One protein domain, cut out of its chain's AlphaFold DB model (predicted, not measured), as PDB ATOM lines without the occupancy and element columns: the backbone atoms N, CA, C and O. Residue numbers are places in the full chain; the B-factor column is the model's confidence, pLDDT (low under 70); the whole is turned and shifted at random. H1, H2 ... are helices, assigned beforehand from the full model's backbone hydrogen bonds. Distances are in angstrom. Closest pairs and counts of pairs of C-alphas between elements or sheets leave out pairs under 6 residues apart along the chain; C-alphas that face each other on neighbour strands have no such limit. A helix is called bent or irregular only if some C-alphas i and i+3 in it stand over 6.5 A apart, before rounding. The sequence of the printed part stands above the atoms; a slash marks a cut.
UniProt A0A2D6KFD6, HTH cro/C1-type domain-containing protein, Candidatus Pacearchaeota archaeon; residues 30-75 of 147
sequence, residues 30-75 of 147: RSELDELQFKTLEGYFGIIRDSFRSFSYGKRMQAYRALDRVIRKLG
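What this domain is: This is residues 30 to 75 of the 147 residues of the protein "HTH cro/C1-type domain-containing protein" of Candidatus Pacearchaeota archaeon (UniProt A0A2D6KFD6). Two helices make an open, flat V: the long H1 and the shorter H2 meet near the corner, where a tight link joins them, and their far parts spread away from each other as two free arms. Residues 30 to 50 of H1 make one arm, and residues 64 to 75, of which 64 to 74 belong to H2, make the other. The printed part has 46 residues, with two named helices in the order H1, H2 and no named strand; its class is all helix. It is only just extended, close to loose, with a radius of gyration of the C-alphas of 14.5 A, and the C-alphas span 41 by 30 by 6 A.

How they stand to each other: H1, residues 30 to 54, and H2, residues 57 to 74, are close but not clearly touching, with 1 pair of C-alphas within 8 A. That closest pair is the C-alphas of Phe 52 and Arg 60, 6.6 A apart. Their lines stand at a steep tilt of 44 degrees, and they run opposite ways. Their centres are 21.0 A apart. In H1 and H2 every O i to N i+4 pair is within hydrogen-bond range.

Where its parts are: H1 begins at C-alpha 30, at (-21.756, -48.078, 11.055), and measures 36.2 A from first to last C-alpha over 25 residues. It ends at C-alpha 54, at (4.559, -23.529, 14.481). Phe 55 and Ser 56 form the tight link. H2 has 18 residues, measures 25.7 A and ends at C-alpha 74, at (-13.269, -31.133, 33.937). Neither helix is bent.

The domain as a whole: The two C-alphas farthest apart are those of Arg 30 and Gly 58, 42.6 A. The printed part has no cut. The mean pLDDT of the printed part is 78.4, that of H1 is 84 and that of H2 is 71. The model's confidence is under 70 at residues 58, 61, 68 and 71 to 75.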
ATOM      1  N   ARG A  30     -22.345 -48.499   9.775       83.06
ATOM      2  CA  ARG A  30     -21.756 -48.078  11.055       83.06
ATOM      3  C   ARG A  30     -20.236 -48.135  11.022       83.06
ATOM      4  O   ARG A  30     -19.595 -47.167  11.414       83.06
ATOM      5  N   SER A  31     -19.662 -49.224  10.511       84.19
ATOM      6  CA  SER A  31     -18.208 -49.362  10.391       84.19
ATOM      7  C   SER A  31     -17.601 -48.303   9.462       84.19
ATOM      8  O   SER A  31     -16.552 -47.745   9.775       84.19
ATOM      9  N   GLU A  32     -18.251 -47.997   8.336       87.81
ATOM     10  CA  GLU A  32     -17.805 -46.933   7.427       87.81
ATOM     11  C   GLU A  32     -17.905 -45.546   8.073       87.81
ATOM     12  O   GLU A  32     -17.007 -44.711   7.913       87.81
ATOM     13  N   LEU A  33     -18.976 -45.300   8.831       84.75
ATOM     14  CA  LEU A  33     -19.151 -44.061   9.578       84.75
ATOM     15  C   LEU A  33     -18.069 -43.901  10.651       84.75
ATOM     16  O   LEU A  33     -17.486 -42.822  10.751       84.75
ATOM     17  N   ASP A  34     -17.765 -44.956  11.404       85.31
ATOM     18  CA  ASP A  34     -16.711 -44.961  12.421       85.31
ATOM     19  C   ASP A  34     -15.337 -44.683  11.795       85.31
ATOM     20  O   ASP A  34     -14.585 -43.837  12.288       85.31
ATOM     21  N   GLU A  35     -15.015 -45.315  10.660       88.88
ATOM     22  CA  GLU A  35     -13.779 -45.035   9.922       88.88
ATOM     23  C   GLU A  35     -13.692 -43.577   9.455       88.88
ATOM     24  O   GLU A  35     -12.630 -42.948   9.539       88.88
ATOM     25  N   LEU A  36     -14.797 -43.021   8.952       90.50
ATOM     26  CA  LEU A  36     -14.847 -41.639   8.486       90.50
ATOM     27  C   LEU A  36     -14.707 -40.652   9.648       90.50
ATOM     28  O   LEU A  36     -13.985 -39.656   9.535       90.50
ATOM     29  N   GLN A  37     -15.368 -40.928  10.771       85.75
ATOM     30  CA  GLN A  37     -15.246 -40.148  11.997       85.75
ATOM     31  C   GLN A  37     -13.811 -40.186  12.520       85.75
ATOM     32  O   GLN A  37     -13.247 -39.136  12.837       85.75
ATOM     33  N   PHE A  38     -13.184 -41.363  12.534       86.50
ATOM     34  CA  PHE A  38     -11.801 -41.524  12.963       86.50
ATOM     35  C   PHE A  38     -10.831 -40.738  12.074       86.50
ATOM     36  O   PHE A  38     -10.069 -39.916  12.583       86.50
ATOM     37  N   LYS A  39     -10.920 -40.883  10.743       88.81
ATOM     38  CA  LYS A  39     -10.098 -40.114   9.783       88.81
ATOM     39  C   LYS A  39     -10.285 -38.606   9.938       88.81
ATOM     40  O   LYS A  39      -9.331 -37.834   9.838       88.81
ATOM     41  N   THR A  40     -11.517 -38.178  10.198       88.56
ATOM     42  CA  THR A  40     -11.854 -36.770  10.419       88.56
ATOM     43  C   THR A  40     -11.201 -36.244  11.700       88.56
ATOM     44  O   THR A  40     -10.574 -35.181  11.683       88.56
ATOM     45  N   LEU A  41     -11.279 -37.000  12.800       85.44
ATOM     46  CA  LEU A  41     -10.601 -36.675  14.057       85.44
ATOM     47  C   LEU A  41      -9.081 -36.623  13.881       85.44
ATOM     48  O   LEU A  41      -8.457 -35.659  14.323       85.44
ATOM     49  N   GLU A  42      -8.481 -37.598  13.195       85.31
ATOM     50  CA  GLU A  42      -7.045 -37.595  12.886       85.31
ATOM     51  C   GLU A  42      -6.627 -36.347  12.100       85.31
ATOM     52  O   GLU A  42      -5.616 -35.720  12.429       85.31
ATOM     53  N   GLY A  43      -7.426 -35.942  11.108       86.44
ATOM     54  CA  GLY A  43      -7.206 -34.714  10.348       86.44
ATOM     55  C   GLY A  43      -7.196 -33.472  11.242       86.44
ATOM     56  O   GLY A  43      -6.243 -32.685  11.207       86.44
ATOM     57  N   TYR A  44      -8.206 -33.319  12.103       84.88
ATOM     58  CA  TYR A  44      -8.261 -32.208  13.057       84.88
ATOM     59  C   TYR A  44      -7.089 -32.229  14.043       84.88
ATOM     60  O   TYR A  44      -6.464 -31.188  14.274       84.88
ATOM     61  N   PHE A  45      -6.731 -33.395  14.587       80.25
ATOM     62  CA  PHE A  45      -5.584 -33.521  15.486       80.25
ATOM     63  C   PHE A  45      -4.262 -33.186  14.793       80.25
ATOM     64  O   PHE A  45      -3.411 -32.532  15.399       80.25
ATOM     65  N   GLY A  46      -4.098 -33.563  13.523       82.50
ATOM     66  CA  GLY A  46      -2.953 -33.180  12.702       82.50
ATOM     67  C   GLY A  46      -2.818 -31.662  12.578       82.50
ATOM     68  O   GLY A  46      -1.770 -31.108  12.913       82.50
ATOM     69  N   ILE A  47      -3.905 -30.979  12.206       79.69
ATOM     70  CA  ILE A  47      -3.941 -29.513  12.074       79.69
ATOM     71  C   ILE A  47      -3.610 -28.833  13.406       79.69
ATOM     72  O   ILE A  47      -2.796 -27.906  13.443       79.69
ATOM     73  N   ILE A  48      -4.206 -29.297  14.510       80.44
ATOM     74  CA  ILE A  48      -3.953 -28.753  15.852       80.44
ATOM     75  C   ILE A  48      -2.482 -28.940  16.229       80.44
ATOM     76  O   ILE A  48      -1.834 -27.990  16.674       80.44
ATOM     77  N   ARG A  49      -1.931 -30.141  16.024       83.75
ATOM     78  CA  ARG A  49      -0.533 -30.467  16.329       83.75
ATOM     79  C   ARG A  49       0.436 -29.595  15.540       83.75
ATOM     80  O   ARG A  49       1.380 -29.056  16.118       83.75
ATOM     81  N   ASP A  50       0.221 -29.451  14.241       83.38
ATOM     82  CA  ASP A  50       1.140 -28.724  13.365       83.38
ATOM     83  C   ASP A  50       1.044 -27.208  13.605       83.38
ATOM     84  O   ASP A  50       2.063 -26.512  13.688       83.38
ATOM     85  N   SER A  51      -0.164 -26.711  13.885       77.62
ATOM     86  CA  SER A  51      -0.376 -25.351  14.392       77.62
ATOM     87  C   SER A  51       0.382 -25.132  15.703       77.62
ATOM     88  O   SER A  51       1.126 -24.166  15.841       77.62
ATOM     89  N   PHE A  52       0.298 -26.069  16.648       77.56
ATOM     90  CA  PHE A  52       1.006 -25.965  17.921       77.56
ATOM     91  C   PHE A  52       2.534 -25.979  17.760       77.56
ATOM     92  O   PHE A  52       3.245 -25.264  18.469       77.56
ATOM     93  N   ARG A  53       3.066 -26.761  16.813       79.12
ATOM     94  CA  ARG A  53       4.506 -26.800  16.503       79.12
ATOM     95  C   ARG A  53       5.018 -25.484  15.923       79.12
ATOM     96  O   ARG A  53       6.127 -25.080  16.267       79.12
ATOM     97  N   SER A  54       4.213 -24.818  15.096       82.62
ATOM     98  CA  SER A  54       4.559 -23.529  14.481       82.62
ATOM     99  C   SER A  54       4.400 -22.328  15.424       82.62
ATOM    100  O   SER A  54       4.840 -21.221  15.107       82.62
ATOM    101  N   PHE A  55       3.813 -22.514  16.610       80.38
ATOM    102  CA  PHE A  55       3.676 -21.443  17.592       80.38
ATOM    103  C   PHE A  55       5.017 -21.042  18.216       80.38
ATOM    104  O   PHE A  55       5.838 -21.871  18.615       80.38
ATOM    105  N   SER A  56       5.184 -19.731  18.419       80.56
ATOM    106  CA  SER A  56       6.239 -19.205  19.283       80.56
ATOM    107  C   SER A  56       6.081 -19.734  20.714       80.56
ATOM    108  O   SER A  56       4.983 -20.100  21.147       80.56
ATOM    109  N   TYR A  57       7.175 -19.747  21.484       73.12
ATOM    110  CA  TYR A  57       7.161 -20.206  22.879       73.12
ATOM    111  C   TYR A  57       6.044 -19.545  23.706       73.12
ATOM    112  O   TYR A  57       5.282 -20.236  24.378       73.12
ATOM    113  N   GLY A  58       5.870 -18.224  23.577       69.50
ATOM    114  CA  GLY A  58       4.816 -17.485  24.278       69.50
ATOM    115  C   GLY A  58       3.396 -17.955  23.935       69.50
ATOM    116  O   GLY A  58       2.585 -18.144  24.841       69.50
ATOM    117  N   LYS A  59       3.097 -18.212  22.653       75.81
ATOM    118  CA  LYS A  59       1.778 -18.711  22.219       75.81
ATOM    119  C   LYS A  59       1.521 -20.147  22.683       75.81
ATOM    120  O   LYS A  59       0.422 -20.443  23.147       75.81
ATOM    121  N   ARG A  60       2.541 -21.017  22.653       76.75
ATOM    122  CA  ARG A  60       2.446 -22.372  23.233       76.75
ATOM    123  C   ARG A  60       2.107 -22.323  24.720       76.75
ATOM    124  O   ARG A  60       1.227 -23.046  25.171       76.75
ATOM    125  N   MET A  61       2.728 -21.410  25.467       69.31
ATOM    126  CA  MET A  61       2.428 -21.225  26.890       69.31
ATOM    127  C   MET A  61       1.009 -20.709  27.149       69.31
ATOM    128  O   MET A  61       0.392 -21.116  28.131       69.31
ATOM    129  N   GLN A  62       0.462 -19.849  26.287       72.31
ATOM    130  CA  GLN A  62      -0.940 -19.423  26.395       72.31
ATOM    131  C   GLN A  62      -1.904 -20.592  26.174       72.31
ATOM    132  O   GLN A  62      -2.837 -20.764  26.956       72.31
ATOM    133  N   ALA A  63      -1.642 -21.422  25.162       74.88
ATOM    134  CA  ALA A  63      -2.425 -22.622  24.890       74.88
ATOM    135  C   ALA A  63      -2.343 -23.634  26.047       74.88
ATOM    136  O   ALA A  63      -3.377 -24.114  26.502       74.88
ATOM    137  N   TYR A  64      -1.153 -23.870  26.612       71.38
ATOM    138  CA  TYR A  64      -1.008 -24.711  27.804       71.38
ATOM    139  C   TYR A  64      -1.789 -24.177  29.003       71.38
ATOM    140  O   TYR A  64      -2.471 -24.947  29.664       71.38
ATOM    141  N   ARG A  65      -1.752 -22.865  29.272       70.31
ATOM    142  CA  ARG A  65      -2.550 -22.262  30.356       70.31
ATOM    143  C   ARG A  65      -4.052 -22.420  30.121       70.31
ATOM    144  O   ARG A  65      -4.800 -22.613  31.072       70.31
ATOM    145  N   ALA A  66      -4.505 -22.306  28.874       75.12
ATOM    146  CA  ALA A  66      -5.908 -22.511  28.536       75.12
ATOM    147  C   ALA A  66      -6.332 -23.971  28.762       75.12
ATOM    148  O   ALA A  66      -7.364 -24.198  29.387       75.12
ATOM    149  N   LEU A  67      -5.510 -24.932  28.331       72.31
ATOM    150  CA  LEU A  67      -5.734 -26.360  28.567       72.31
ATOM    151  C   LEU A  67      -5.708 -26.708  30.056       72.31
ATOM    152  O   LEU A  67      -6.600 -27.400  30.522       72.31
ATOM    153  N   ASP A  68      -4.750 -26.172  30.813       69.88
ATOM    154  CA  ASP A  68      -4.651 -26.359  32.265       69.88
ATOM    155  C   ASP A  68      -5.936 -25.901  32.974       69.88
ATOM    156  O   ASP A  68      -6.476 -26.619  33.809       69.88
ATOM    157  N   ARG A  69      -6.511 -24.760  32.567       71.00
ATOM    158  CA  ARG A  69      -7.814 -24.303  33.082       71.00
ATOM    159  C   ARG A  69      -8.964 -25.243  32.725       71.00
ATOM    160  O   ARG A  69      -9.840 -25.449  33.557       71.00
ATOM    161  N   VAL A  70      -8.991 -25.772  31.502       72.00
ATOM    162  CA  VAL A  70     -10.034 -26.716  31.064       72.00
ATOM    163  C   VAL A  70      -9.929 -28.025  31.842       72.00
ATOM    164  O   VAL A  70     -10.936 -28.492  32.355       72.00
ATOM    165  N   ILE A  71      -8.718 -28.563  32.001       68.56
ATOM    166  CA  ILE A  71      -8.451 -29.781  32.774       68.56
ATOM    167  C   ILE A  71      -8.910 -29.605  34.227       68.56
ATOM    168  O   ILE A  71      -9.684 -30.424  34.712       68.56
ATOM    169  N   ARG A  72      -8.544 -28.494  34.887       65.50
ATOM    170  CA  ARG A  72      -9.024 -28.185  36.249       65.50
ATOM    171  C   ARG A  72     -10.551 -28.099  36.342       65.50
ATOM    172  O   ARG A  72     -11.119 -28.430  37.372       65.50
ATOM    173  N   LYS A  73     -11.221 -27.656  35.275       68.75
ATOM    174  CA  LYS A  73     -12.685 -27.530  35.223       68.75
ATOM    175  C   LYS A  73     -13.399 -28.860  34.935       68.75
ATOM    176  O   LYS A  73     -14.589 -28.952  35.211       68.75
ATOM    177  N   LEU A  74     -12.703 -29.845  34.356       69.00
ATOM    178  CA  LEU A  74     -13.269 -31.133  33.937       69.00
ATOM    179  C   LEU A  74     -13.139 -32.257  34.984       69.00
ATOM    180  O   LEU A  74     -13.910 -33.207  34.887       69.00
ATOM    181  N   GLY A  75     -12.268 -32.147  35.995       54.62
ATOM    182  CA  GLY A  75     -12.354 -32.977  37.211       54.62
ATOM    183  C   GLY A  75     -11.055 -33.632  37.709       54.62
ATOM    184  O   GLY A  75     -10.155 -33.938  36.928       54.62
TER     185      GLY A  75